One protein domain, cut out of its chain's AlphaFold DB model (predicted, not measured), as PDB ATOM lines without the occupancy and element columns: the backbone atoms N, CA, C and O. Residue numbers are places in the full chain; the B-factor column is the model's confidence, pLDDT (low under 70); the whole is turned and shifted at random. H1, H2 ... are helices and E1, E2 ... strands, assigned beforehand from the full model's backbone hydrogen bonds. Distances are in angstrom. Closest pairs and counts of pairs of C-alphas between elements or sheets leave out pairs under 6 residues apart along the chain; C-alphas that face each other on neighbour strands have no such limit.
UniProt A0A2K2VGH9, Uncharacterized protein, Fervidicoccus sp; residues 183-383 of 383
ATOM      1  N   ILE A 183      -5.236   0.951 -21.379       93.50
ATOM      2  CA  ILE A 183      -6.681   0.800 -21.570       93.50
ATOM      3  C   ILE A 183      -6.927  -0.661 -21.905       93.50
ATOM      4  O   ILE A 183      -6.420  -1.154 -22.906       93.50
ATOM      5  N   TYR A 184      -7.694  -1.370 -21.087       94.69
ATOM      6  CA  TYR A 184      -7.893  -2.806 -21.258       94.69
ATOM      7  C   TYR A 184      -9.319  -3.225 -20.930       94.69
ATOM      8  O   TYR A 184     -10.001  -2.645 -20.086       94.69
ATOM      9  N   GLY A 185      -9.754  -4.272 -21.618       93.50
ATOM     10  CA  GLY A 185     -10.967  -5.013 -21.323       93.50
ATOM     11  C   GLY A 185     -10.654  -6.498 -21.217       93.50
ATOM     12  O   GLY A 185      -9.500  -6.912 -21.166       93.50
ATOM     13  N   ARG A 186     -11.695  -7.328 -21.226       91.75
ATOM     14  CA  ARG A 186     -11.533  -8.783 -21.121       91.75
ATOM     15  C   ARG A 186     -10.704  -9.379 -22.263       91.75
ATOM     16  O   ARG A 186      -9.968 -10.337 -22.053       91.75
ATOM     17  N   ASN A 187     -10.880  -8.843 -23.466       93.81
ATOM     18  CA  ASN A 187     -10.352  -9.407 -24.705       93.81
ATOM     19  C   ASN A 187      -9.458  -8.430 -25.473       93.81
ATOM     20  O   ASN A 187      -9.129  -8.685 -26.626       93.81
ATOM     21  N   PHE A 188      -9.073  -7.303 -24.877       94.69
ATOM     22  CA  PHE A 188      -8.210  -6.344 -25.550       94.69
ATOM     23  C   PHE A 188      -7.372  -5.543 -24.569       94.69
ATOM     24  O   PHE A 188      -7.747  -5.357 -23.411       94.69
ATOM     25  N   VAL A 189      -6.272  -5.008 -25.078       95.19
ATOM     26  CA  VAL A 189      -5.452  -4.012 -24.397       95.19
ATOM     27  C   VAL A 189      -4.929  -3.017 -25.419       95.19
ATOM     28  O   VAL A 189      -4.645  -3.372 -26.560       95.19
ATOM     29  N   TYR A 190      -4.801  -1.768 -25.004       92.31
ATOM     30  CA  TYR A 190      -4.198  -0.687 -25.752       92.31
ATOM     31  C   TYR A 190      -3.213   0.059 -24.869       92.31
ATOM     32  O   TYR A 190      -3.478   0.343 -23.697       92.31
ATOM     33  N   PHE A 191      -2.065   0.349 -25.464       89.12
ATOM     34  CA  PHE A 191      -0.944   1.043 -24.865       89.12
ATOM     35  C   PHE A 191      -0.785   2.389 -25.568       89.12
ATOM     36  O   PHE A 191      -0.092   2.443 -26.590       89.12
ATOM     37  N   PRO A 192      -1.387   3.475 -25.049       83.88
ATOM     38  CA  PRO A 192      -1.349   4.772 -25.720       83.88
ATOM     39  C   PRO A 192       0.078   5.274 -25.972       83.88
ATOM     40  O   PRO A 192       0.374   5.788 -27.037       83.88
ATOM     41  N   LEU A 193       1.002   5.045 -25.034       80.88
ATOM     42  CA  LEU A 193       2.393   5.511 -25.142       80.88
ATOM     43  C   LEU A 193       3.257   4.728 -26.142       80.88
ATOM     44  O   LEU A 193       4.318   5.206 -26.534       80.88
ATOM     45  N   MET A 194       2.840   3.517 -26.518       82.38
ATOM     46  CA  MET A 194       3.503   2.715 -27.556       82.38
ATOM     47  C   MET A 194       2.732   2.743 -28.873       82.38
ATOM     48  O   MET A 194       3.225   2.212 -29.867       82.38
ATOM     49  N   ASP A 195       1.526   3.317 -28.864       82.00
ATOM     50  CA  ASP A 195       0.593   3.301 -29.978       82.00
ATOM     51  C   ASP A 195       0.314   1.880 -30.491       82.00
ATOM     52  O   ASP A 195       0.286   1.615 -31.688       82.00
ATOM     53  N   ILE A 196       0.115   0.928 -29.575       87.38
ATOM     54  CA  ILE A 196      -0.103  -0.487 -29.910       87.38
ATOM     55  C   ILE A 196      -1.347  -1.016 -29.200       87.38
ATOM     56  O   ILE A 196      -1.495  -0.824 -27.994       87.38
ATOM     57  N   ALA A 197      -2.208  -1.736 -29.924       90.25
ATOM     58  CA  ALA A 197      -3.339  -2.478 -29.364       90.25
ATOM     59  C   ALA A 197      -3.288  -3.966 -29.723       90.25
ATOM     60  O   ALA A 197      -2.777  -4.357 -30.773       90.25
ATOM     61  N   LEU A 198      -3.878  -4.791 -28.864       93.19
ATOM     62  CA  LEU A 198      -4.106  -6.214 -29.082       93.19
ATOM     63  C   LEU A 198      -5.587  -6.530 -28.868       93.19
ATOM     64  O   LEU A 198      -6.169  -6.055 -27.895       93.19
ATOM     65  N   ILE A 199      -6.177  -7.362 -29.728       93.38
ATOM     66  CA  ILE A 199      -7.539  -7.892 -29.562       93.38
ATOM     67  C   ILE A 199      -7.521  -9.407 -29.717       93.38
ATOM     68  O   ILE A 199      -7.125  -9.913 -30.765       93.38
ATOM     69  N   ARG A 200      -8.016 -10.127 -28.710       92.81
ATOM     70  CA  ARG A 200      -8.323 -11.557 -28.771       92.81
ATOM     71  C   ARG A 200      -9.763 -11.757 -29.235       92.81
ATOM     72  O   ARG A 200     -10.700 -11.265 -28.616       92.81
ATOM     73  N   ARG A 201      -9.950 -12.516 -30.309       89.62
ATOM     74  CA  ARG A 201     -11.273 -12.873 -30.831       89.62
ATOM     75  C   ARG A 201     -11.793 -14.160 -30.196       89.62
ATOM     76  O   ARG A 201     -11.055 -14.918 -29.569       89.62
ATOM     77  N   SER A 202     -13.077 -14.433 -30.408       86.50
ATOM     78  CA  SER A 202     -13.748 -15.644 -29.921       86.50
ATOM     79  C   SER A 202     -13.163 -16.951 -30.472       86.50
ATOM     80  O   SER A 202     -13.285 -17.986 -29.825       86.50
ATOM     81  N   ASP A 203     -12.500 -16.909 -31.632       86.31
ATOM     82  CA  ASP A 203     -11.787 -18.047 -32.228       86.31
ATOM     83  C   ASP A 203     -10.379 -18.266 -31.636       86.31
ATOM     84  O   ASP A 203      -9.671 -19.185 -32.046       86.31
ATOM     85  N   GLY A 204      -9.965 -17.434 -30.675       86.12
ATOM     86  CA  GLY A 204      -8.648 -17.474 -30.040       86.12
ATOM     87  C   GLY A 204      -7.534 -16.790 -30.840       86.12
ATOM     88  O   GLY A 204      -6.400 -16.736 -30.357       86.12
ATOM     89  N   SER A 205      -7.824 -16.250 -32.030       89.38
ATOM     90  CA  SER A 205      -6.865 -15.425 -32.769       89.38
ATOM     91  C   SER A 205      -6.639 -14.085 -32.072       89.38
ATOM     92  O   SER A 205      -7.539 -13.541 -31.428       89.38
ATOM     93  N   ILE A 206      -5.425 -13.553 -32.200       91.50
ATOM     94  CA  ILE A 206      -5.040 -12.252 -31.666       91.50
ATOM     95  C   ILE A 206      -4.627 -11.340 -32.812       91.50
ATOM     96  O   ILE A 206      -3.697 -11.634 -33.563       91.50
ATOM     97  N   PHE A 207      -5.314 -10.212 -32.930       89.12
ATOM     98  CA  PHE A 207      -4.937  -9.135 -33.830       89.12
ATOM     99  C   PHE A 207      -4.012  -8.171 -33.103       89.12
ATOM    100  O   PHE A 207      -4.339  -7.702 -32.014       89.12
ATOM    101  N   ALA A 208      -2.876  -7.874 -33.725       88.69
ATOM    102  CA  ALA A 208      -1.976  -6.814 -33.316       88.69
ATOM    103  C   ALA A 208      -2.182  -5.598 -34.218       88.69
ATOM    104  O   ALA A 208      -2.160  -5.682 -35.451       88.69
ATOM    105  N   TYR A 209      -2.368  -4.461 -33.570       84.62
ATOM    106  CA  TYR A 209      -2.520  -3.161 -34.185       84.62
ATOM    107  C   TYR A 209      -1.394  -2.259 -33.699       84.62
ATOM    108  O   TYR A 209      -1.106  -2.204 -32.506       84.62
ATOM    109  N   LYS A 210      -0.774  -1.538 -34.628       81.44
ATOM    110  CA  LYS A 210       0.161  -0.456 -34.337       81.44
ATOM    111  C   LYS A 210      -0.393   0.790 -35.009       81.44
ATOM    112  O   LYS A 210      -0.597   0.758 -36.224       81.44
ATOM    113  N   SER A 211      -0.670   1.842 -34.236       71.56
ATOM    114  CA  SER A 211      -1.186   3.095 -34.777       71.56
ATOM    115  C   SER A 211      -0.203   3.606 -35.810       71.56
ATOM    116  O   SER A 211       0.989   3.776 -35.521       71.56
ATOM    117  N   PRO A 212      -0.650   3.804 -37.050       60.94
ATOM    118  CA  PRO A 212       0.216   4.401 -38.015       60.94
ATOM    119  C   PRO A 212       0.432   5.872 -37.732       60.94
ATOM    120  O   PRO A 212      -0.502   6.660 -37.789       60.94
ATOM    121  N   VAL A 213       1.701   6.269 -37.701       52.81
ATOM    122  CA  VAL A 213       2.041   7.635 -38.103       52.81
ATOM    123  C   VAL A 213       1.657   7.843 -39.587       52.81
ATOM    124  O   VAL A 213       1.364   8.976 -39.957       52.81
ATOM    125  N   ARG A 214       1.616   6.780 -40.441       44.31
ATOM    126  CA  ARG A 214       1.267   6.863 -41.894       44.31
ATOM    127  C   ARG A 214       0.613   5.662 -42.657       44.31
ATOM    128  O   ARG A 214       0.295   5.862 -43.826       44.31
ATOM    129  N   TYR A 215       0.375   4.453 -42.118       44.91
ATOM    130  CA  TYR A 215      -0.169   3.297 -42.886       44.91
ATOM    131  C   TYR A 215      -1.095   2.279 -42.160       44.91
ATOM    132  O   TYR A 215      -0.761   1.743 -41.111       44.91
ATOM    133  N   LYS A 216      -2.212   1.885 -42.792       50.22
ATOM    134  CA  LYS A 216      -3.100   0.776 -42.365       50.22
ATOM    135  C   LYS A 216      -2.412  -0.601 -42.434       50.22
ATOM    136  O   LYS A 216      -2.548  -1.291 -43.443       50.22
ATOM    137  N   TYR A 217      -1.736  -1.038 -41.373       56.66
ATOM    138  CA  TYR A 217      -1.272  -2.426 -41.266       56.66
ATOM    139  C   TYR A 217      -1.816  -3.084 -39.997       56.66
ATOM    140  O   TYR A 217      -1.454  -2.721 -38.880       56.66
ATOM    141  N   PHE A 218      -2.697  -4.068 -40.188       64.31
ATOM    142  CA  PHE A 218      -3.172  -4.964 -39.137       64.31
ATOM    143  C   PHE A 218      -2.502  -6.321 -39.338       64.31
ATOM    144  O   PHE A 218      -2.608  -6.905 -40.419       64.31
ATOM    145  N   GLY A 219      -1.813  -6.823 -38.316       58.69
ATOM    146  CA  GLY A 219      -1.255  -8.173 -38.325       58.69
ATOM    147  C   GLY A 219      -2.145  -9.111 -37.514       58.69
ATOM    148  O   GLY A 219      -2.484  -8.804 -36.373       58.69
ATOM    149  N   SER A 220      -2.537 -10.253 -38.078       69.31
ATOM    150  CA  SER A 220      -3.297 -11.281 -37.354       69.31
ATOM    151  C   SER A 220      -2.404 -12.463 -36.999       69.31
ATOM    152  O   SER A 220      -1.760 -13.028 -37.884       69.31
ATOM    153  N   VAL A 221      -2.428 -12.902 -35.744       64.56
ATOM    154  CA  VAL A 221      -1.802 -14.153 -35.302       64.56
ATOM    155  C   VAL A 221      -2.908 -15.099 -34.840       64.56
ATOM    156  O   VAL A 221      -3.592 -14.840 -33.856       64.56
ATOM    157  N   SER A 222      -3.110 -16.204 -35.556       68.00
ATOM    158  CA  SER A 222      -3.967 -17.313 -35.107       68.00
ATOM    159  C   SER A 222      -3.100 -18.517 -34.730       68.00
ATOM    160  O   SER A 222      -1.878 -18.437 -34.836       68.00
ATOM    161  N   ALA A 223      -3.726 -19.616 -34.302       53.00
ATOM    162  CA  ALA A 223      -3.137 -20.829 -33.728       53.00
ATOM    163  C   ALA A 223      -2.025 -21.528 -34.550       53.00
ATOM    164  O   ALA A 223      -1.565 -22.592 -34.150       53.00
ATOM    165  N   SER A 224      -1.538 -20.943 -35.648       38.44
ATOM    166  CA  SER A 224      -0.168 -21.140 -36.121       38.44
ATOM    167  C   SER A 224       0.209 -20.125 -37.209       38.44
ATOM    168  O   SER A 224      -0.332 -20.181 -38.308       38.44
ATOM    169  N   TYR A 225       1.190 -19.264 -36.909       57.16
ATOM    170  CA  TYR A 225       2.358 -19.084 -37.793       57.16
ATOM    171  C   TYR A 225       3.668 -18.986 -36.982       57.16
ATOM    172  O   TYR A 225       4.675 -19.525 -37.423       57.16
ATOM    173  N   ASP A 226       3.645 -18.448 -35.754       72.69
ATOM    174  CA  ASP A 226       4.702 -18.634 -34.740       72.69
ATOM    175  C   ASP A 226       4.066 -18.661 -33.327       72.69
ATOM    176  O   ASP A 226       3.451 -17.666 -32.920       72.69
ATOM    177  N   PRO A 227       4.155 -19.782 -32.578       86.06
ATOM    178  CA  PRO A 227       3.591 -19.903 -31.230       86.06
ATOM    179  C   PRO A 227       4.116 -18.866 -30.231       86.06
ATOM    180  O   PRO A 227       3.401 -18.526 -29.289       86.06
ATOM    181  N   LEU A 228       5.333 -18.348 -30.435       87.69
ATOM    182  CA  LEU A 228       5.945 -17.360 -29.551       87.69
ATOM    183  C   LEU A 228       5.103 -16.082 -29.470       87.69
ATOM    184  O   LEU A 228       4.801 -15.609 -28.376       87.69
ATOM    185  N   PHE A 229       4.690 -15.532 -30.616       90.25
ATOM    186  CA  PHE A 229       3.940 -14.271 -30.647       90.25
ATOM    187  C   PHE A 229       2.527 -14.432 -30.106       90.25
ATOM    188  O   PHE A 229       2.051 -13.565 -29.375       90.25
ATOM    189  N   HIS A 230       1.865 -15.552 -30.415       90.12
ATOM    190  CA  HIS A 230       0.541 -15.836 -29.859       90.12
ATOM    191  C   HIS A 230       0.592 -15.921 -28.329       90.12
ATOM    192  O   HIS A 230      -0.231 -15.295 -27.656       90.12
ATOM    193  N   ARG A 231       1.598 -16.615 -27.781       89.62
ATOM    194  CA  ARG A 231       1.828 -16.719 -26.335       89.62
ATOM    195  C   ARG A 231       2.118 -15.357 -25.708       89.62
ATOM    196  O   ARG A 231       1.418 -14.963 -24.779       89.62
ATOM    197  N   LEU A 232       3.087 -14.619 -26.251       92.31
ATOM    198  CA  LEU A 232       3.457 -13.280 -25.786       92.31
ATOM    199  C   LEU A 232       2.247 -12.339 -25.738       92.31
ATOM    200  O   LEU A 232       1.969 -11.736 -24.705       92.31
ATOM    201  N   PHE A 233       1.500 -12.231 -26.838       93.94
ATOM    202  CA  PHE A 233       0.348 -11.336 -26.910       93.94
ATOM    203  C   PHE A 233      -0.803 -11.801 -26.016       93.94
ATOM    204  O   PHE A 233      -1.489 -10.966 -25.430       93.94
ATOM    205  N   SER A 234      -0.990 -13.117 -25.859       92.94
ATOM    206  CA  SER A 234      -1.968 -13.664 -24.914       92.94
ATOM    207  C   SER A 234      -1.649 -13.248 -23.484       92.94
ATOM    208  O   SER A 234      -2.519 -12.697 -22.818       92.94
ATOM    209  N   TYR A 235      -0.403 -13.446 -23.044       93.94
ATOM    210  CA  TYR A 235       0.030 -13.061 -21.701       93.94
ATOM    211  C   TYR A 235      -0.164 -11.566 -21.458       93.94
ATOM    212  O   TYR A 235      -0.635 -11.180 -20.397       93.94
ATOM    213  N   ILE A 236       0.128 -10.721 -22.448       95.00
ATOM    214  CA  ILE A 236      -0.051  -9.273 -22.314       95.00
ATOM    215  C   ILE A 236      -1.529  -8.892 -22.142       95.00
ATOM    216  O   ILE A 236      -1.827  -8.048 -21.300       95.00
ATOM    217  N   ILE A 237      -2.453  -9.509 -22.889       94.69
ATOM    218  CA  ILE A 237      -3.898  -9.282 -22.699       94.69
ATOM    219  C   ILE A 237      -4.325  -9.737 -21.297       94.69
ATOM    220  O   ILE A 237      -4.999  -8.991 -20.591       94.69
ATOM    221  N   ASP A 238      -3.909 -10.935 -20.880       94.44
ATOM    222  CA  ASP A 238      -4.347 -11.535 -19.613       94.44
ATOM    223  C   ASP A 238      -3.763 -10.835 -18.375       94.44
ATOM    224  O   ASP A 238      -4.390 -10.821 -17.317       94.44
ATOM    225  N   SER A 239      -2.581 -10.229 -18.506       94.94
ATOM    226  CA  SER A 239      -1.865  -9.556 -17.418       94.94
ATOM    227  C   SER A 239      -1.982  -8.027 -17.454       94.94
ATOM    228  O   SER A 239      -1.342  -7.359 -16.642       94.94
ATOM    229  N   ALA A 240      -2.780  -7.444 -18.358       94.81
ATOM    230  CA  ALA A 240      -2.874  -5.990 -18.529       94.81
ATOM    231  C   ALA A 240      -3.289  -5.253 -17.241       94.81
ATOM    232  O   ALA A 240      -2.671  -4.253 -16.879       94.81
ATOM    233  N   GLU A 241      -4.289  -5.771 -16.521       94.50
ATOM    234  CA  GLU A 241      -4.744  -5.199 -15.244       94.50
ATOM    235  C   GLU A 241      -3.649  -5.248 -14.172       94.50
ATOM    236  O   GLU A 241      -3.458  -4.297 -13.414       94.50
ATOM    237  N   GLU A 242      -2.897  -6.346 -14.118       94.44
ATOM    238  CA  GLU A 242      -1.809  -6.493 -13.158       94.44
ATOM    239  C   GLU A 242      -0.634  -5.566 -13.485       94.44
ATOM    240  O   GLU A 242      -0.097  -4.930 -12.578       94.44
ATOM    241  N   LEU A 243      -0.282  -5.426 -14.769       94.06
ATOM    242  CA  LEU A 243       0.728  -4.472 -15.227       94.06
ATOM    243  C   LEU A 243       0.331  -3.026 -14.898       94.06
ATOM    244  O   LEU A 243       1.177  -2.250 -14.461       94.06
ATOM    245  N   ASP A 244      -0.939  -2.662 -15.060       92.69
ATOM    246  CA  ASP A 244      -1.445  -1.336 -14.690       92.69
ATOM    247  C   ASP A 244      -1.362  -1.113 -13.170       92.69
ATOM    248  O   ASP A 244      -0.818  -0.112 -12.703       92.69
ATOM    249  N   ARG A 245      -1.818  -2.090 -12.374       92.88
ATOM    250  CA  ARG A 245      -1.824  -2.014 -10.903       92.88
ATOM    251  C   ARG A 245      -0.422  -1.955 -10.293       92.88
ATOM    252  O   ARG A 245      -0.235  -1.316  -9.259       92.88
ATOM    253  N   ASN A 246       0.539  -2.653 -10.891       94.31
ATOM    254  CA  ASN A 246       1.898  -2.777 -10.366       94.31
ATOM    255  C   ASN A 246       2.850  -1.685 -10.880       94.31
ATOM    256  O   ASN A 246       4.028  -1.702 -10.517       94.31
ATOM    257  N   MET A 247       2.361  -0.753 -11.701       91.75
ATOM    258  CA  MET A 247       3.180   0.293 -12.299       91.75
ATOM    259  C   MET A 247       3.742   1.254 -11.248       91.75
ATOM    260  O   MET A 247       3.021   1.793 -10.407       91.75
ATOM    261  N   VAL A 248       5.046   1.507 -11.332       91.75
ATOM    262  CA  VAL A 248       5.783   2.444 -10.485       91.75
ATOM    263  C   VAL A 248       6.543   3.457 -11.337       91.75
ATOM    264  O   VAL A 248       7.069   3.132 -12.402       91.75
ATOM    265  N   LEU A 249       6.599   4.696 -10.843       89.06
ATOM    266  CA  LEU A 249       7.265   5.825 -11.487       89.06
ATOM    267  C   LEU A 249       8.399   6.329 -10.591       89.06
ATOM    268  O   LEU A 249       8.157   6.759  -9.463       89.06
ATOM    269  N   TYR A 250       9.627   6.310 -11.098       88.06
ATOM    270  CA  TYR A 250      10.797   6.861 -10.414       88.06
ATOM    271  C   TYR A 250      11.213   8.157 -11.089       88.06
ATOM    272  O   TYR A 250      11.567   8.142 -12.260       88.06
ATOM    273  N   LEU A 251      11.184   9.272 -10.359       86.81
ATOM    274  CA  LEU A 251      11.660  10.552 -10.877       86.81
ATOM    275  C   LEU A 251      13.161  10.466 -11.204       86.81
ATOM    276  O   LEU A 251      13.954  10.082 -10.343       86.81
ATOM    277  N   ASP A 252      13.517  10.817 -12.436       85.38
ATOM    278  CA  ASP A 252      14.890  10.846 -12.954       85.38
ATOM    279  C   ASP A 252      15.416  12.285 -12.967       85.38
ATOM    280  O   ASP A 252      16.310  12.647 -12.206       85.38
ATOM    281  N   GLU A 253      14.774  13.141 -13.761       85.12
ATOM    282  CA  GLU A 253      15.129  14.548 -13.929       85.12
ATOM    283  C   GLU A 253      13.854  15.388 -13.936       85.12
ATOM    284  O   GLU A 253      12.816  14.938 -14.421       85.12
ATOM    285  N   CYS A 254      13.897  16.604 -13.398       87.00
ATOM    286  CA  CYS A 254      12.825  17.560 -13.636       87.00
ATOM    287  C   CYS A 254      13.350  18.990 -13.677       87.00
ATOM    288  O   CYS A 254      14.146  19.392 -12.825       87.00
ATOM    289  N   ASP A 255      12.867  19.750 -14.653       84.12
ATOM    290  CA  ASP A 255      13.071  21.184 -14.776       84.12
ATOM    291  C   ASP A 255      11.729  21.944 -14.726       84.12
ATOM    292  O   ASP A 255      10.691  21.411 -14.335       84.12
ATOM    293  N   GLN A 256      11.745  23.236 -15.060       79.00
ATOM    294  CA  GLN A 256      10.542  24.074 -15.017       79.00
ATOM    295  C   GLN A 256       9.495  23.722 -16.090       79.00
ATOM    296  O   GLN A 256       8.344  24.136 -15.967       79.00
ATOM    297  N   MET A 257       9.881  23.004 -17.145       78.38
ATOM    298  CA  MET A 257       9.082  22.744 -18.343       78.38
ATOM    299  C   MET A 257       8.721  21.260 -18.504       78.38
ATOM    300  O   MET A 257       7.697  20.959 -19.123       78.38
ATOM    301  N   TRP A 258       9.517  20.334 -17.960       81.56
ATOM    302  CA  TRP A 258       9.264  18.896 -18.016       81.56
ATOM    303  C   TRP A 258       9.881  18.128 -16.845       81.56
ATOM    304  O   TRP A 258      10.931  18.483 -16.320       81.56
ATOM    305  N   CYS A 259       9.249  17.015 -16.485       84.38
ATOM    306  CA  CYS A 259       9.833  15.974 -15.650       84.38
ATOM    307  C   CYS A 259      10.002  14.689 -16.467       84.38
ATOM    308  O   CYS A 259       9.210  14.403 -17.359       84.38
ATOM    309  N   LYS A 260      10.995  13.872 -16.141       86.50
ATOM    310  CA  LYS A 260      11.210  12.534 -16.689       86.50
ATOM    311  C   LYS A 260      11.209  11.514 -15.575       86.50
ATOM    312  O   LYS A 260      11.794  11.717 -14.513       86.50
ATOM    313  N   TYR A 261      10.552  10.403 -15.856       89.12
ATOM    314  CA  TYR A 261      10.353   9.298 -14.943       89.12
ATOM    315  C   TYR A 261      10.815   8.006 -15.600       89.12
ATOM    316  O   TYR A 261      10.535   7.780 -16.775       89.12
ATOM    317  N   TYR A 262      11.458   7.127 -14.843       91.00
ATOM    318  CA  TYR A 262      11.548   5.719 -15.201       91.00
ATOM    319  C   TYR A 262      10.250   5.020 -14.825       91.00
ATOM    320  O   TYR A 262       9.726   5.223 -13.730       91.00
ATOM    321  N   VAL A 263       9.743   4.201 -15.736       91.00
ATOM    322  CA  VAL A 263       8.508   3.442 -15.548       91.00
ATOM    323  C   VAL A 263       8.872   1.976 -15.473       91.00
ATOM    324  O   VAL A 263       9.477   1.460 -16.414       91.00
ATOM    325  N   PHE A 264       8.475   1.315 -14.390       94.50
ATOM    326  CA  PHE A 264       8.586  -0.134 -14.259       94.50
ATOM    327  C   PHE A 264       7.242  -0.733 -13.873       94.50
ATOM    328  O   PHE A 264       6.489  -0.148 -13.101       94.50
ATOM    329  N   SER A 265       6.937  -1.908 -14.404       95.19
ATOM    330  CA  SER A 265       5.859  -2.753 -13.907       95.19
ATOM    331  C   SER A 265       6.189  -4.209 -14.177       95.19
ATOM    332  O   SER A 265       6.950  -4.521 -15.093       95.19
ATOM    333  N   SER A 266       5.616  -5.110 -13.391       95.56
ATOM    334  CA  SER A 266       5.753  -6.539 -13.624       95.56
ATOM    335  C   SER A 266       4.461  -7.294 -13.367       95.56
ATOM    336  O   SER A 266       3.677  -6.939 -12.485       95.56
ATOM    337  N   ALA A 267       4.262  -8.351 -14.146       94.50
ATOM    338  CA  ALA A 267       3.180  -9.304 -13.977       94.50
ATOM    339  C   ALA A 267       3.674 -10.709 -14.328       94.50
ATOM    340  O   ALA A 267       4.476 -10.884 -15.250       94.50
ATOM    341  N   SER A 268       3.204 -11.717 -13.600       87.12
ATOM    342  CA  SER A 268       3.535 -13.105 -13.916       87.12
ATOM    343  C   SER A 268       2.560 -13.645 -14.969       87.12
ATOM    344  O   SER A 268       1.348 -13.486 -14.807       87.12
ATOM    345  N   PRO A 269       3.039 -14.318 -16.031       82.75
ATOM    346  CA  PRO A 269       2.166 -15.011 -16.964       82.75
ATOM    347  C   PRO A 269       1.274 -16.032 -16.236       82.75
ATOM    348  O   PRO A 269       1.803 -16.850 -15.475       82.75
ATOM    349  N   PRO A 270      -0.049 -16.061 -16.486       75.06
ATOM    350  CA  PRO A 270      -0.973 -16.922 -15.741       75.06
ATOM    351  C   PRO A 270      -0.649 -18.423 -15.809       75.06
ATOM    352  O   PRO A 270      -0.926 -19.162 -14.867       75.06
ATOM    353  N   SER A 271      -0.072 -18.890 -16.918       73.25
ATOM    354  CA  SER A 271       0.263 -20.303 -17.146       73.25
ATOM    355  C   SER A 271       1.669 -20.705 -16.700       73.25
ATOM    356  O   SER A 271       1.962 -21.898 -16.666       73.25
ATOM    357  N   GLU A 272       2.536 -19.750 -16.354       72.12
ATOM    358  CA  GLU A 272       3.939 -20.013 -16.004       72.12
ATOM    359  C   GLU A 272       4.411 -19.206 -14.780       72.12
ATOM    360  O   GLU A 272       5.432 -18.509 -14.843       72.12
ATOM    361  N   PRO A 273       3.708 -19.309 -13.633       65.31
ATOM    362  CA  PRO A 273       4.148 -18.641 -12.418       65.31
ATOM    363  C   PRO A 273       5.557 -19.128 -12.049       65.31
ATOM    364  O   PRO A 273       5.822 -20.332 -12.008       65.31
ATOM    365  N   ASN A 274       6.463 -18.181 -11.789       71.69
ATOM    366  CA  ASN A 274       7.878 -18.384 -11.437       71.69
ATOM    367  C   ASN A 274       8.823 -18.827 -12.566       71.69
ATOM    368  O   ASN A 274      10.002 -19.033 -12.296       71.69
ATOM    369  N   ARG A 275       8.349 -18.983 -13.807       83.19
ATOM    370  CA  ARG A 275       9.213 -19.300 -14.965       83.19
ATOM    371  C   ARG A 275       9.262 -18.196 -16.003       83.19
ATOM    372  O   ARG A 275      10.199 -18.154 -16.791       83.19
ATOM    373  N   GLY A 276       8.287 -17.296 -15.977       89.00
ATOM    374  CA  GLY A 276       8.294 -16.110 -16.807       89.00
ATOM    375  C   GLY A 276       7.832 -14.872 -16.055       89.00
ATOM    376  O   GLY A 276       7.205 -14.954 -14.998       89.00
ATOM    377  N   VAL A 277       8.135 -13.717 -16.628       94.06
ATOM    378  CA  VAL A 277       7.631 -12.415 -16.190       94.06
ATOM    379  C   VAL A 277       7.408 -11.531 -17.408       94.06
ATOM    380  O   VAL A 277       8.209 -11.520 -18.341       94.06
ATOM    381  N   LEU A 278       6.317 -10.776 -17.390       95.25
ATOM    382  CA  LEU A 278       6.163  -9.597 -18.224       95.25
ATOM    383  C   LEU A 278       6.735  -8.411 -17.461       95.25
ATOM    384  O   LEU A 278       6.244  -8.085 -16.384       95.25
ATOM    385  N   LEU A 279       7.763  -7.779 -18.010       95.19
ATOM    386  CA  LEU A 279       8.393  -6.579 -17.478       95.19
ATOM    387  C   LEU A 279       8.064  -5.406 -18.402       95.19
ATOM    388  O   LEU A 279       8.593  -5.325 -19.506       95.19
ATOM    389  N   LEU A 280       7.220  -4.484 -17.947       94.06
ATOM    390  CA  LEU A 280       7.104  -3.170 -18.574       94.06
ATOM    391  C   LEU A 280       8.261  -2.320 -18.069       94.06
ATOM    392  O   LEU A 280       8.416  -2.158 -16.858       94.06
ATOM    393  N   ALA A 281       9.067  -1.784 -18.979       93.25
ATOM    394  CA  ALA A 281      10.185  -0.938 -18.600       93.25
ATOM    395  C   ALA A 281      10.471   0.155 -19.633       93.25
ATOM    396  O   ALA A 281      10.362  -0.054 -20.844       93.25
ATOM    397  N   GLY A 282      10.868   1.325 -19.141       90.19
ATOM    398  CA  GLY A 282      11.355   2.419 -19.972       90.19
ATOM    399  C   GLY A 282      11.299   3.760 -19.260       90.19
ATOM    400  O   GLY A 282      11.465   3.827 -18.042       90.19
ATOM    401  N   TRP A 283      11.078   4.836 -20.010       86.56
ATOM    402  CA  TRP A 283      10.924   6.172 -19.436       86.56
ATOM    403  C   TRP A 283       9.751   6.939 -20.042       86.56
ATOM    404  O   TRP A 283       9.345   6.690 -21.179       86.56
ATOM    405  N   LEU A 284       9.250   7.888 -19.256       84.81
ATOM    406  CA  LEU A 284       8.140   8.782 -19.542       84.81
ATOM    407  C   LEU A 284       8.564  10.219 -19.227       84.81
ATOM    408  O   LEU A 284       8.879  10.535 -18.085       84.81
ATOM    409  N   GLY A 285       8.584  11.089 -20.227       79.50
ATOM    410  CA  GLY A 285       8.663  12.535 -20.057       79.50
ATOM    411  C   GLY A 285       7.261  13.110 -19.912       79.50
ATOM    412  O   GLY A 285       6.368  12.685 -20.631       79.50
ATOM    413  N   VAL A 286       7.068  14.063 -19.009       74.06
ATOM    414  CA  VAL A 286       5.815  14.777 -18.751       74.06
ATOM    415  C   VAL A 286       6.114  16.267 -18.831       74.06
ATOM    416  O   VAL A 286       6.891  16.773 -18.025       74.06
ATOM    417  N   LYS A 287       5.524  16.981 -19.792       67.31
ATOM    418  CA  LYS A 287       5.627  18.447 -19.882       67.31
ATOM    419  C   LYS A 287       4.465  19.122 -19.156       67.31
ATOM    420  O   LYS A 287       3.310  18.782 -19.409       67.31
ATOM    421  N   GLY A 288       4.768  20.120 -18.320       60.00
ATOM    422  CA  GLY A 288       3.761  20.943 -17.635       60.00
ATOM    423  C   GLY A 288       2.662  20.132 -16.933       60.00
ATOM    424  O   GLY A 288       2.910  19.038 -16.432       60.00
ATOM    425  N   SER A 289       1.437  20.664 -16.882       49.97
ATOM    426  CA  SER A 289       0.257  19.999 -16.313       49.97
ATOM    427  C   SER A 289      -0.169  18.768 -17.127       49.97
ATOM    428  O   SER A 289      -1.192  18.807 -17.790       49.97
ATOM    429  N   TRP A 290       0.605  17.678 -17.079       51.03
ATOM    430  CA  TRP A 290       0.270  16.338 -17.602       51.03
ATOM    431  C   TRP A 290      -0.153  16.266 -19.079       51.03
ATOM    432  O   TRP A 290      -0.713  15.268 -19.516       51.03
ATOM    433  N   GLU A 291       0.096  17.314 -19.858       49.97
ATOM    434  CA  GLU A 291      -0.635  17.546 -21.105       49.97
ATOM    435  C   GLU A 291       0.070  17.015 -22.357       49.97
ATOM    436  O   GLU A 291      -0.572  16.893 -23.402       49.97
ATOM    437  N   GLU A 292       1.361  16.692 -22.247       55.09
ATOM    438  CA  GLU A 292       2.142  15.996 -23.267       55.09
ATOM    439  C   GLU A 292       3.120  15.033 -22.597       55.09
ATOM    440  O   GLU A 292       4.013  15.459 -21.852       55.09
ATOM    441  N   SER A 293       2.973  13.744 -22.901       59.31
ATOM    442  CA  SER A 293       3.922  12.724 -22.485       59.31
ATOM    443  C   SER A 293       4.608  12.068 -23.675       59.31
ATOM    444  O   SER A 293       3.937  11.522 -24.548       59.31
ATOM    445  N   SER A 294       5.940  12.094 -23.710       58.31
ATOM    446  CA  SER A 294       6.737  11.308 -24.657       58.31
ATOM    447  C   SER A 294       7.418  10.175 -23.905       58.31
ATOM    448  O   SER A 294       7.892  10.364 -22.789       58.31
ATOM    449  N   GLY A 295       7.450   8.978 -24.479       64.25
ATOM    450  CA  GLY A 295       8.029   7.831 -23.796       64.25
ATOM    451  C   GLY A 295       8.719   6.883 -24.753       64.25
ATOM    452  O   GLY A 295       8.374   6.786 -25.927       64.25
ATOM    453  N   ASN A 296       9.711   6.173 -24.233       77.62
ATOM    454  CA  ASN A 296      10.242   4.979 -24.871       77.62
ATOM    455  C   ASN A 296       9.999   3.848 -23.881       77.62
ATOM    456  O   ASN A 296      10.808   3.636 -22.979       77.62
ATOM    457  N   LEU A 297       8.839   3.212 -24.017       87.56
ATOM    458  CA  LEU A 297       8.396   2.083 -23.210       87.56
ATOM    459  C   LEU A 297       8.408   0.822 -24.065       87.56
ATOM    460  O   LEU A 297       8.155   0.873 -25.268       87.56
ATOM    461  N   ASP A 298       8.697  -0.305 -23.432       91.69
ATOM    462  CA  ASP A 298       8.524  -1.625 -24.024       91.69
ATOM    463  C   ASP A 298       8.036  -2.597 -22.947       91.69
ATOM    464  O   ASP A 298       8.156  -2.334 -21.745       91.69
ATOM    465  N   ILE A 299       7.484  -3.719 -23.389       94.00
ATOM    466  CA  ILE A 299       7.142  -4.844 -22.525       94.00
ATOM    467  C   ILE A 299       8.008  -6.017 -22.947       94.00
ATOM    468  O   ILE A 299       8.031  -6.405 -24.110       94.00
ATOM    469  N   PHE A 300       8.715  -6.594 -21.993       94.12
ATOM    470  CA  PHE A 300       9.572  -7.742 -22.210       94.12
ATOM    471  C   PHE A 300       8.929  -8.968 -21.585       94.12
ATOM    472  O   PHE A 300       8.635  -8.963 -20.394       94.12
ATOM    473  N   LEU A 301       8.744 -10.030 -22.362       94.56
ATOM    474  CA  LEU A 301       8.548 -11.359 -21.796       94.56
ATOM    475  C   LEU A 301       9.923 -11.962 -21.542       94.56
ATOM    476  O   LEU A 301      10.677 -12.200 -22.485       94.56
ATOM    477  N   ILE A 302      10.243 -12.166 -20.270       93.12
ATOM    478  CA  ILE A 302      11.469 -12.824 -19.833       93.12
ATOM    479  C   ILE A 302      11.092 -14.231 -19.383       93.12
ATOM    480  O   ILE A 302      10.311 -14.368 -18.445       93.12
ATOM    481  N   GLU A 303      11.625 -15.258 -20.042       90.62
ATOM    482  CA  GLU A 303      11.347 -16.670 -19.747       90.62
ATOM    483  C   GLU A 303      12.633 -17.385 -19.334       90.62
ATOM    484  O   GLU A 303      13.593 -17.451 -20.097       90.62
ATOM    485  N   CYS A 304      12.654 -17.950 -18.130       88.94
ATOM    486  CA  CYS A 304      13.792 -18.670 -17.573       88.94
ATOM    487  C   CYS A 304      13.465 -20.171 -17.547       88.94
ATOM    488  O   CYS A 304      12.707 -20.666 -16.713       88.94
ATOM    489  N   HIS A 305      14.008 -20.917 -18.514       77.50
ATOM    490  CA  HIS A 305      13.711 -22.348 -18.692       77.50
ATOM    491  C   HIS A 305      14.789 -23.280 -18.115       77.50
ATOM    492  O   HIS A 305      14.566 -24.486 -17.977       77.50
ATOM    493  N   ARG A 306      15.980 -22.749 -17.817       70.06
ATOM    494  CA  ARG A 306      17.120 -23.462 -17.221       70.06
ATOM    495  C   ARG A 306      17.829 -22.530 -16.232       70.06
ATOM    496  O   ARG A 306      17.729 -21.323 -16.433       70.06
ATOM    497  N   PRO A 307      18.619 -23.050 -15.270       63.75
ATOM    498  CA  PRO A 307      19.196 -22.251 -14.178       63.75
ATOM    499  C   PRO A 307      20.212 -21.158 -14.588       63.75
ATOM    500  O   PRO A 307      20.902 -20.619 -13.739       63.75
ATOM    501  N   TRP A 308      20.361 -20.856 -15.882       62.97
ATOM    502  CA  TRP A 308      21.409 -19.977 -16.423       62.97
ATOM    503  C   TRP A 308      21.009 -19.301 -17.741       62.97
ATOM    504  O   TRP A 308      21.859 -18.730 -18.423       62.97
ATOM    505  N   LEU A 309      19.759 -19.464 -18.189       77.06
ATOM    506  CA  LEU A 309      19.348 -18.995 -19.508       77.06
ATOM    507  C   LEU A 309      17.920 -18.466 -19.450       77.06
ATOM    508  O   LEU A 309      16.961 -19.243 -19.488       77.06
ATOM    509  N   CYS A 310      17.816 -17.143 -19.363       87.12
ATOM    510  CA  CYS A 310      16.574 -16.427 -19.581       87.12
ATOM    511  C   CYS A 310      16.567 -15.862 -21.005       87.12
ATOM    512  O   CYS A 310      17.534 -15.226 -21.433       87.12
ATOM    513  N   THR A 311      15.497 -16.112 -21.753       90.69
ATOM    514  CA  THR A 311      15.255 -15.488 -23.058       90.69
ATOM    515  C   THR A 311      14.429 -14.227 -22.862       90.69
ATOM    516  O   THR A 311      13.562 -14.184 -21.991       90.69
ATOM    517  N   VAL A 312      14.712 -13.180 -23.644       92.94
ATOM    518  CA  VAL A 312      14.020 -11.890 -23.524       92.94
ATOM    519  C   VAL A 312      13.381 -11.506 -24.852       92.94
ATOM    520  O   VAL A 312      14.050 -11.285 -25.865       92.94
ATOM    521  N   HIS A 313      12.061 -11.373 -24.829       93.31
ATOM    522  CA  HIS A 313      11.238 -11.099 -25.996       93.31
ATOM    523  C   HIS A 313      10.593  -9.717 -25.882       93.31
ATOM    524  O   HIS A 313       9.700  -9.508 -25.066       93.31
ATOM    525  N   SER A 314      11.027  -8.770 -26.721       92.44
ATOM    526  CA  SER A 314      10.422  -7.430 -26.807       92.44
ATOM    527  C   SER A 314       9.060  -7.487 -27.502       92.44
ATOM    528  O   SER A 314       8.940  -7.978 -28.633       92.44
ATOM    529  N   PHE A 315       8.049  -6.935 -26.836       92.25
ATOM    530  CA  PHE A 315       6.696  -6.768 -27.344       92.25
ATOM    531  C   PHE A 315       6.659  -5.817 -28.534       92.25
ATOM    532  O   PHE A 315       6.107  -6.169 -29.578       92.25
ATOM    533  N   TYR A 316       7.302  -4.652 -28.427       88.88
ATOM    534  CA  TYR A 316       7.349  -3.685 -29.520       88.88
ATOM    535  C   TYR A 316       7.972  -4.290 -30.789       88.88
ATOM    536  O   TYR A 316       7.476  -4.090 -31.905       88.88
ATOM    537  N   ASN A 317       9.047  -5.072 -30.637       88.25
ATOM    538  CA  ASN A 317       9.687  -5.774 -31.749       88.25
ATOM    539  C   ASN A 317       8.788  -6.863 -32.336       88.25
ATOM    540  O   ASN A 317       8.703  -6.962 -33.560       88.25
ATOM    541  N   ALA A 318       8.113  -7.642 -31.486       89.69
ATOM    542  CA  ALA A 318       7.184  -8.684 -31.913       89.69
ATOM    543  C   ALA A 318       6.020  -8.100 -32.721       89.69
ATOM    544  O   ALA A 318       5.741  -8.571 -33.820       89.69
ATOM    545  N   VAL A 319       5.389  -7.027 -32.232       88.44
ATOM    546  CA  VAL A 319       4.312  -6.342 -32.957       88.44
ATOM    547  C   VAL A 319       4.825  -5.783 -34.274       88.44
ATOM    548  O   VAL A 319       4.223  -6.054 -35.305       88.44
ATOM    549  N   SER A 320       5.961  -5.077 -34.270       84.69
ATOM    550  CA  SER A 320       6.544  -4.508 -35.497       84.69
ATOM    551  C   SER A 320       6.840  -5.585 -36.554       84.69
ATOM    552  O   SER A 320       6.623  -5.355 -37.738       84.69
ATOM    553  N   TYR A 321       7.294  -6.769 -36.131       84.94
ATOM    554  CA  TYR A 321       7.501  -7.913 -37.019       84.94
ATOM    555  C   TYR A 321       6.173  -8.456 -37.574       84.94
ATOM    556  O   TYR A 321       6.037  -8.630 -38.782       84.94
ATOM    557  N   VAL A 322       5.177  -8.666 -36.706       85.19
ATOM    558  CA  VAL A 322       3.859  -9.218 -37.068       85.19
ATOM    559  C   VAL A 322       3.075  -8.295 -38.004       85.19
ATOM    560  O   VAL A 322       2.421  -8.779 -38.925       85.19
ATOM    561  N   VAL A 323       3.145  -6.977 -37.803       81.19
ATOM    562  CA  VAL A 323       2.466  -5.995 -38.671       81.19
ATOM    563  C   VAL A 323       3.246  -5.685 -39.956       81.19
ATOM    564  O   VAL A 323       2.748  -4.946 -40.799       81.19
ATOM    565  N   GLY A 324       4.446  -6.253 -40.132       74.69
ATOM    566  CA  GLY A 324       5.239  -6.110 -41.356       74.69
ATOM    567  C   GLY A 324       5.939  -4.757 -41.515       74.69
ATOM    568  O   GLY A 324       6.072  -4.273 -42.639       74.69
ATOM    569  N   ASP A 325       6.390  -4.143 -40.417       71.38
ATOM    570  CA  ASP A 325       7.141  -2.881 -40.443       71.38
ATOM    571  C   ASP A 325       8.456  -3.064 -41.239       71.38
ATOM    572  O   ASP A 325       9.253  -3.965 -40.949       71.38
ATOM    573  N   SER A 326       8.669  -2.251 -42.285       55.28
ATOM    574  CA  SER A 326       9.610  -2.527 -43.394       55.28
ATOM    575  C   SER A 326      11.075  -2.702 -42.980       55.28
ATOM    576  O   SER A 326      11.860  -3.313 -43.715       55.28
ATOM    577  N   ASP A 327      11.429  -2.214 -41.793       57.34
ATOM    578  CA  ASP A 327      12.785  -2.237 -41.248       57.34
ATOM    579  C   ASP A 327      13.132  -3.546 -40.513       57.34
ATOM    580  O   ASP A 327      14.302  -3.799 -40.225       57.34
ATOM    581  N   LYS A 328      12.157  -4.431 -40.240       58.16
ATOM    582  CA  LYS A 328      12.375  -5.674 -39.474       58.16
ATOM    583  C   LYS A 328      12.002  -6.924 -40.263       58.16
ATOM    584  O   LYS A 328      10.990  -7.570 -40.023       58.16
ATOM    585  N   ARG A 329      12.895  -7.340 -41.167       61.78
ATOM    586  CA  ARG A 329      12.760  -8.612 -41.911       61.78
ATOM    587  C   ARG A 329      12.960  -9.865 -41.045       61.78
ATOM    588  O   ARG A 329      12.645 -10.964 -41.498       61.78
ATOM    589  N   ARG A 330      13.522  -9.731 -39.838       73.62
ATOM    590  CA  ARG A 330      13.747 -10.826 -38.883       73.62
ATOM    591  C   ARG A 330      13.453 -10.358 -37.464       73.62
ATOM    592  O   ARG A 330      13.817  -9.243 -37.093       73.62
ATOM    593  N   TYR A 331      12.815 -11.229 -36.691       81.69
ATOM    594  CA  TYR A 331      12.662 -11.054 -35.256       81.69
ATOM    595  C   TYR A 331      13.973 -11.426 -34.552       81.69
ATOM    596  O   TYR A 331      14.576 -12.454 -34.864       81.69
ATOM    597  N   HIS A 332      14.416 -10.575 -33.629       81.31
ATOM    598  CA  HIS A 332      15.606 -10.794 -32.815       81.31
ATOM    599  C   HIS A 332      15.231 -10.711 -31.339       81.31
ATOM    600  O   HIS A 332      14.590  -9.746 -30.909       81.31
ATOM    601  N   GLU A 333      15.645 -11.725 -30.585       85.94
ATOM    602  CA  GLU A 333      15.597 -11.713 -29.126       85.94
ATOM    603  C   GLU A 333      16.503 -10.602 -28.591       85.94
ATOM    604  O   GLU A 333      17.531 -10.271 -29.185       85.94
ATOM    605  N   SER A 334      16.092 -10.000 -27.482       84.94
ATOM    606  CA  SER A 334      16.926  -9.054 -26.742       84.94
ATOM    607  C   SER A 334      17.775  -9.821 -25.734       84.94
ATOM    608  O   SER A 334      17.392 -10.899 -25.283       84.94
ATOM    609  N   SER A 335      18.930  -9.280 -25.353       85.75
ATOM    610  CA  SER A 335      19.625  -9.759 -24.160       85.75
ATOM    611  C   SER A 335      19.162  -8.982 -22.927       85.75
ATOM    612  O   SER A 335      18.740  -7.828 -23.029       85.75
ATOM    613  N   MET A 336      19.281  -9.580 -21.737       86.12
ATOM    614  CA  MET A 336      19.005  -8.862 -20.485       86.12
ATOM    615  C   MET A 336      19.920  -7.639 -20.323       86.12
ATOM    616  O   MET A 336      19.500  -6.595 -19.832       86.12
ATOM    617  N   THR A 337      21.159  -7.733 -20.815       85.31
ATOM    618  CA  THR A 337      22.088  -6.601 -20.860       85.31
ATOM    619  C   THR A 337      21.541  -5.461 -21.719       85.31
ATOM    620  O   THR A 337      21.593  -4.320 -21.270       85.31
ATOM    621  N   ASP A 338      20.956  -5.747 -22.888       85.38
ATOM    622  CA  ASP A 338      20.355  -4.713 -23.748       85.38
ATOM    623  C   ASP A 338      19.203  -3.992 -23.045       85.38
ATOM    624  O   ASP A 338      19.070  -2.776 -23.176       85.38
ATOM    625  N   VAL A 339      18.383  -4.725 -22.281       85.19
ATOM    626  CA  VAL A 339      17.285  -4.141 -21.499       85.19
ATOM    627  C   VAL A 339      17.829  -3.239 -20.396       85.19
ATOM    628  O   VAL A 339      17.352  -2.116 -20.246       85.19
ATOM    629  N   LEU A 340      18.833  -3.709 -19.652       85.44
ATOM    630  CA  LEU A 340      19.407  -3.019 -18.498       85.44
ATOM    631  C   LEU A 340      20.115  -1.714 -18.865       85.44
ATOM    632  O   LEU A 340      19.938  -0.720 -18.171       85.44
ATOM    633  N   ILE A 341      20.884  -1.684 -19.955       83.06
ATOM    634  CA  ILE A 341      21.706  -0.509 -20.297       83.06
ATOM    635  C   ILE A 341      20.998   0.484 -21.228       83.06
ATOM    636  O   ILE A 341      21.567   1.531 -21.547       83.06
ATOM    637  N   LYS A 342      19.763   0.179 -21.661       81.12
ATOM    638  CA  LYS A 342      19.038   0.903 -22.723       81.12
ATOM    639  C   LYS A 342      18.960   2.418 -22.503       81.12
ATOM    640  O   LYS A 342      19.008   3.169 -23.475       81.12
ATOM    641  N   TYR A 343      18.856   2.866 -21.249       79.50
ATOM    642  CA  TYR A 343      18.732   4.287 -20.889       79.50
ATOM    643  C   TYR A 343      19.830   4.783 -19.935       79.50
ATOM    644  O   TYR A 343      19.673   5.830 -19.310       79.50
ATOM    645  N   GLY A 344      20.956   4.069 -19.848       81.94
ATOM    646  CA  GLY A 344      22.119   4.467 -19.050       81.94
ATOM    647  C   GLY A 344      22.190   3.843 -17.650       81.94
ATOM    648  O   GLY A 344      21.348   3.043 -17.253       81.94
ATOM    649  N   LYS A 345      23.244   4.206 -16.903       83.00
ATOM    650  CA  LYS A 345      23.622   3.552 -15.633       83.00
ATOM    651  C   LYS A 345      22.620   3.760 -14.495       83.00
ATOM    652  O   LYS A 345      22.414   2.850 -13.698       83.00
ATOM    653  N   ASP A 346      22.008   4.940 -14.405       84.88
ATOM    654  CA  ASP A 346      21.026   5.219 -13.349       84.88
ATOM    655  C   ASP A 346      19.746   4.411 -13.565       84.88
ATOM    656  O   ASP A 346      19.223   3.817 -12.621       84.88
ATOM    657  N   TYR A 347      19.302   4.290 -14.817       88.44
ATOM    658  CA  TYR A 347      18.223   3.382 -15.197       88.44
ATOM    659  C   TYR A 347      18.559   1.924 -14.861       88.44
ATOM    660  O   TYR A 347      17.746   1.252 -14.229       88.44
ATOM    661  N   GLU A 348      19.757   1.452 -15.230       91.06
ATOM    662  CA  GLU A 348      20.221   0.093 -14.920       91.06
ATOM    663  C   GLU A 348      20.108  -0.187 -13.419       91.06
ATOM    664  O   GLU A 348      19.455  -1.147 -13.006       91.06
ATOM    665  N   LYS A 349      20.662   0.704 -12.588       90.94
ATOM    666  CA  LYS A 349      20.593   0.582 -11.131       90.94
ATOM    667  C   LYS A 349      19.148   0.524 -10.633       90.94
ATOM    668  O   LYS A 349      18.824  -0.339  -9.821       90.94
ATOM    669  N   ARG A 350      18.281   1.424 -11.104       92.44
ATOM    670  CA  ARG A 350      16.875   1.489 -10.676       92.44
ATOM    671  C   ARG A 350      16.076   0.259 -11.090       92.44
ATOM    672  O   ARG A 350      15.260  -0.218 -10.305       92.44
ATOM    673  N   LEU A 351      16.329  -0.277 -12.279       93.94
ATOM    674  CA  LEU A 351      15.682  -1.498 -12.744       93.94
ATOM    675  C   LEU A 351      16.126  -2.713 -11.915       93.94
ATOM    676  O   LEU A 351      15.290  -3.525 -11.524       93.94
ATOM    677  N   LEU A 352      17.415  -2.813 -11.574       94.44
ATOM    678  CA  LEU A 352      17.913  -3.857 -10.670       94.44
ATOM    679  C   LEU A 352      17.289  -3.740  -9.269       94.44
ATOM    680  O   LEU A 352      16.830  -4.739  -8.720       94.44
ATOM    681  N   GLU A 353      17.210  -2.525  -8.711       94.31
ATOM    682  CA  GLU A 353      16.533  -2.264  -7.430       94.31
ATOM    683  C   GLU A 353      15.058  -2.683  -7.470       94.31
ATOM    684  O   GLU A 353      14.569  -3.276  -6.509       94.31
ATOM    685  N   TYR A 354      14.364  -2.429  -8.583       95.31
ATOM    686  CA  TYR A 354      12.984  -2.866  -8.790       95.31
ATOM    687  C   TYR A 354      12.866  -4.400  -8.784       95.31
ATOM    688  O   TYR A 354      12.063  -4.948  -8.031       95.31
ATOM    689  N   ILE A 355      13.699  -5.106  -9.555       94.88
ATOM    690  CA  ILE A 355      13.671  -6.579  -9.624       94.88
ATOM    691  C   ILE A 355      13.942  -7.203  -8.247       94.88
ATOM    692  O   ILE A 355      13.218  -8.101  -7.820       94.88
ATOM    693  N   ILE A 356      14.948  -6.705  -7.522       94.81
ATOM    694  CA  ILE A 356      15.316  -7.207  -6.189       94.81
ATOM    695  C   ILE A 356      14.230  -6.875  -5.155       94.81
ATOM    696  O   ILE A 356      13.884  -7.712  -4.317       94.81
ATOM    697  N   GLY A 357      13.696  -5.651  -5.203       93.38
ATOM    698  CA  GLY A 357      12.692  -5.156  -4.263       93.38
ATOM    699  C   GLY A 357      11.346  -5.869  -4.373       93.38
ATOM    700  O   GLY A 357      10.671  -6.029  -3.360       93.38
ATOM    701  N   PHE A 358      10.996  -6.341  -5.573       93.31
ATOM    702  CA  PHE A 358       9.753  -7.063  -5.870       93.31
ATOM    703  C   PHE A 358      10.010  -8.511  -6.303       93.31
ATOM    704  O   PHE A 358       9.300  -9.049  -7.155       93.31
ATOM    705  N   LYS A 359      11.049  -9.140  -5.740       92.31
ATOM    706  CA  LYS A 359      11.540 -10.480  -6.103       92.31
ATOM    707  C   LYS A 359      10.465 -11.563  -6.188       92.31
ATOM    708  O   LYS A 359      10.620 -12.511  -6.944       92.31
ATOM    709  N   GLU A 360       9.375 -11.439  -5.436       90.50
ATOM    710  CA  GLU A 360       8.247 -12.373  -5.457       90.50
ATOM    711  C   GLU A 360       7.490 -12.406  -6.794       90.50
ATOM    712  O   GLU A 360       6.717 -13.329  -7.028       90.50
ATOM    713  N   ARG A 361       7.702 -11.410  -7.662       90.25
ATOM    714  CA  ARG A 361       7.048 -11.269  -8.975       90.25
ATOM    715  C   ARG A 361       7.908 -11.766 -10.136       90.25
ATOM    716  O   ARG A 361       7.454 -11.749 -11.280       90.25
ATOM    717  N   PHE A 362       9.150 -12.155  -9.861       91.88
ATOM    718  CA  PHE A 362      10.156 -12.493 -10.862       91.88
ATOM    719  C   PHE A 362      10.619 -13.947 -10.705       91.88
ATOM    720  O   PHE A 362      10.604 -14.478  -9.593       91.88
ATOM    721  N   PRO A 363      11.063 -14.604 -11.794       91.12
ATOM    722  CA  PRO A 363      11.749 -15.887 -11.701       91.12
ATOM    723  C   PRO A 363      12.965 -15.795 -10.763       91.12
ATOM    724  O   PRO A 363      13.719 -14.822 -10.871       91.12
ATOM    725  N   PRO A 364      13.189 -16.775  -9.868       91.00
ATOM    726  CA  PRO A 364      14.317 -16.757  -8.935       91.00
ATOM    727  C   PRO A 364      15.670 -16.549  -9.619       91.00
ATOM    728  O   PRO A 364      16.480 -15.763  -9.141       91.00
ATOM    729  N   GLU A 365      15.875 -17.174 -10.778       89.69
ATOM    730  CA  GLU A 365      17.102 -17.065 -11.569       89.69
ATOM    731  C   GLU A 365      17.372 -15.620 -12.016       89.69
ATOM    732  O   GLU A 365      18.502 -15.139 -11.962       89.69
ATOM    733  N   LEU A 366      16.320 -14.895 -12.409       90.62
ATOM    734  CA  LEU A 366      16.426 -13.490 -12.802       90.62
ATOM    735  C   LEU A 366      16.729 -12.590 -11.597       90.62
ATOM    736  O   LEU A 366      17.455 -11.604 -11.724       90.62
ATOM    737  N   VAL A 367      16.179 -12.920 -10.425       92.50
ATOM    738  CA  VAL A 367      16.457 -12.196  -9.176       92.50
ATOM    739  C   VAL A 367      17.910 -12.395  -8.747       92.50
ATOM    740  O   VAL A 367      18.557 -11.428  -8.347       92.50
ATOM    741  N   GLU A 368      18.428 -13.620  -8.843       91.44
ATOM    742  CA  GLU A 368      19.830 -13.937  -8.552       91.44
ATOM    743  C   GLU A 368      20.772 -13.168  -9.486       91.44
ATOM    744  O   GLU A 368      21.651 -12.451  -9.002       91.44
ATOM    745  N   GLU A 369      20.521 -13.201 -10.800       90.19
ATOM    746  CA  GLU A 369      21.297 -12.430 -11.780       90.19
ATOM    747  C   GLU A 369      21.250 -10.919 -11.482       90.19
ATOM    748  O   GLU A 369      22.275 -10.230 -11.528       90.19
ATOM    749  N   ALA A 370      20.071 -10.384 -11.145       91.50
ATOM    750  CA  ALA A 370      19.924  -8.974 -10.803       91.50
ATOM    751  C   ALA A 370      20.718  -8.602  -9.539       91.50
ATOM    752  O   ALA A 370      21.357  -7.547  -9.495       91.50
ATOM    753  N   PHE A 371      20.716  -9.471  -8.526       92.31
ATOM    754  CA  PHE A 371      21.459  -9.262  -7.287       92.31
ATOM    755  C   PHE A 371      22.975  -9.274  -7.517       92.31
ATOM    756  O   PHE A 371      23.671  -8.373  -7.042       92.31
ATOM    757  N   GLU A 372      23.489 -10.230  -8.294       90.62
ATOM    758  CA  GLU A 372      24.910 -10.294  -8.660       90.62
ATOM    759  C   GLU A 372      25.357  -9.034  -9.409       90.62
ATOM    760  O   GLU A 372      26.343  -8.393  -9.028       90.62
ATOM    761  N   ARG A 373      24.598  -8.615 -10.432       89.88
ATOM    762  CA  ARG A 373      24.886  -7.388 -11.193       89.88
ATOM    763  C   ARG A 373      24.860  -6.147 -10.299       89.88
ATOM    764  O   ARG A 373      25.779  -5.327 -10.365       89.88
ATOM    765  N   TYR A 374      23.869  -6.033  -9.412       90.00
ATOM    766  CA  TYR A 374      23.765  -4.913  -8.473       90.00
ATOM    767  C   TYR A 374      24.965  -4.843  -7.518       90.00
ATOM    768  O   TYR A 374      25.496  -3.757  -7.264       90.00
ATOM    769  N   LEU A 375      25.430  -5.988  -7.005       89.12
ATOM    770  CA  LEU A 375      26.628  -6.048  -6.169       89.12
ATOM    771  C   LEU A 375      27.876  -5.628  -6.946       89.12
ATOM    772  O   LEU A 375      28.632  -4.793  -6.455       89.12
ATOM    773  N   HIS A 376      28.078  -6.125  -8.168       85.12
ATOM    774  CA  HIS A 376      29.228  -5.731  -8.987       85.12
ATOM    775  C   HIS A 376      29.275  -4.219  -9.254       85.12
ATOM    776  O   HIS A 376      30.347  -3.617  -9.158       85.12
ATOM    777  N   MET A 377      28.126  -3.588  -9.515       81.81
ATOM    778  CA  MET A 377      28.034  -2.140  -9.743       81.81
ATOM    779  C   MET A 377      28.331  -1.297  -8.496       81.81
ATOM    780  O   MET A 377      28.896  -0.207  -8.613       81.81
ATOM    781  N   ASN A 378      27.937  -1.762  -7.305       70.44
ATOM    782  CA  ASN A 378      28.088  -0.992  -6.066       70.44
ATOM    783  C   ASN A 378      29.387  -1.305  -5.309       70.44
ATOM    784  O   ASN A 378      29.914  -0.423  -4.640       70.44
ATOM    785  N   VAL A 379      29.933  -2.518  -5.426       60.31
ATOM    786  CA  VAL A 379      31.158  -2.931  -4.718       60.31
ATOM    787  C   VAL A 379      32.421  -2.477  -5.462       60.31
ATOM    788  O   VAL A 379      33.383  -2.083  -4.813       60.31
ATOM    789  N   MET A 380      32.424  -2.428  -6.802       49.62
ATOM    790  CA  MET A 380      33.586  -1.936  -7.574       49.62
ATOM    791  C   MET A 380      33.660  -0.404  -7.724       49.62
ATOM    792  O   MET A 380      34.586   0.098  -8.347       49.62
ATOM    793  N   ASN A 381      32.716   0.344  -7.142       44.53
ATOM    794  CA  ASN A 381      32.794   1.807  -7.001       44.53
ATOM    795  C   ASN A 381      33.302   2.243  -5.610       44.53
ATOM    796  O   ASN A 381      33.351   3.436  -5.317       44.53
ATOM    797  N   VAL A 382      33.678   1.287  -4.753       36.97
ATOM    798  CA  VAL A 382      34.366   1.525  -3.478       36.97
ATOM    799  C   VAL A 382      35.840   1.155  -3.659       36.97
ATOM    800  O   VAL A 382      36.308   0.137  -3.154       36.97
ATOM    801  N   SER A 383      36.569   1.950  -4.438       33.19
ATOM    802  CA  SER A 383      38.031   1.859  -4.550       33.19
ATOM    803  C   SER A 383      38.637   3.215  -4.845       33.19
ATOM    804  O   SER A 383      38.226   3.795  -5.877       33.19
TER     805      SER A 383
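Overview. This is residues 183 to 383 of the 383 residues of an uncharacterized protein of Fervidicoccus sp (UniProt A0A2K2VGH9). A tall, twisted sheet of five strands, E5 to E9, stands in the middle; H1 and H3 lie between one of its faces and a smaller four-stranded sheet, E1 to E4, while H4, H5 and H6 cover the other side of the tall sheet. H2 packs on the tall sheet over its strand E6, on the same face as H1 and H3, and the hairpin ends E5-E6 and E7-E8 reach past the helices. The printed part has 201 residues with six named helices and nine named strands, in the order E1 E2 E3 E4 H1 H2 E5 E6 E7 E8 E9 H3 H4 H5 H6, and the class is mixed, helices and strands. Both sheets are antiparallel, in the orders E1 E2 E3 E4 and E5 E6 E7 E8 E9. The whole is compact, with a radius of gyration of the C-alphas of 17.3 A and spans of 58 by 47 by 32 A.

Arrangement. Residues 188 to 191, 196 to 200, 206 to 210 and 218 to 221 are E1, E2, E3 and E4, a meander, each strand the antiparallel neighbour of the one before. N 189 and O 198 of the hairpin E1 and E2 are 3.0 A apart, N 197 and O 209 of E2 and E3 2.8 A, and N 206 and O 221 of E3 and E4 2.8 A, each within hydrogen-bond range. H1, residues 227 to 238, runs across these strands, at 84 degrees to E1 on the local plane, with a height over the sheet of 8.9 A. After H2, residues 240 to 245, a second meander follows: E5 is residues 248 to 254, E6 258 to 267, E7 276 to 287, E8 292 to 306 and E9 309 to 314. Within hydrogen-bond range are N 250 and O 262 of E5 and E6, 2.8 A, N 261 and O 284 of E6 and E7, 2.8 A, N 279 and O 300 of E7 and E8, 2.8 A, and N 301 and O 313 of E8 and E9, 2.9 A. H2 is over E6, with Leu 243 and Ala 267 as their closest C-alphas, 5.6 A apart. H3, residues 315 to 322, and H1 only just touch, with 3 pairs of C-alphas within 8 A, the closest those of Ala 318 and Phe 229, 6.6 A apart. This sheet has three layers, helices on both faces: H1 and H2 on one, and on the other H4, residues 336 to 341, H5, residues 345 to 357, and H6, residues 364 to 379. H5 and H6 touch at a steep tilt of 46 degrees, opposite ways, with the C-alphas of Leu 352 and Ala 370 closest at 5.5 A; H6 does so with residues 367 to 374 alone. In H1 to H6 every O i to N i+4 pair is within hydrogen-bond range.

Along the chain. E1 begins at C-alpha 188, (-8.210, -6.344, -25.550); from first to last C-alpha E1 to E4 measure 10.4, 13.8, 13.2 and 10.1 A. H1 measures 16.4 A, E5 17.0 A, E6 29.1 A and E7 34.8 A. E8, the longest strand, runs 42.6 A from C-alpha 292, (2.142, 15.996, -23.267), and E9 16.3 A. H5 measures 18.0 A, and H6 22.2 A, ending at C-alpha 379, (31.158, -2.931, -4.718).

Size, cuts and confidence. The C-alphas farthest apart are those of Asp 203 and Ser 383, 60.4 A. The printed part has no cut and ends at the chain's last residue. The link H3 to H4, residues 323 to 335, is long. The mean pLDDT of the printed part is 82.3; 35 residues are under 70, among them residues 212 to 225, 287 to 295 and 379 to 383.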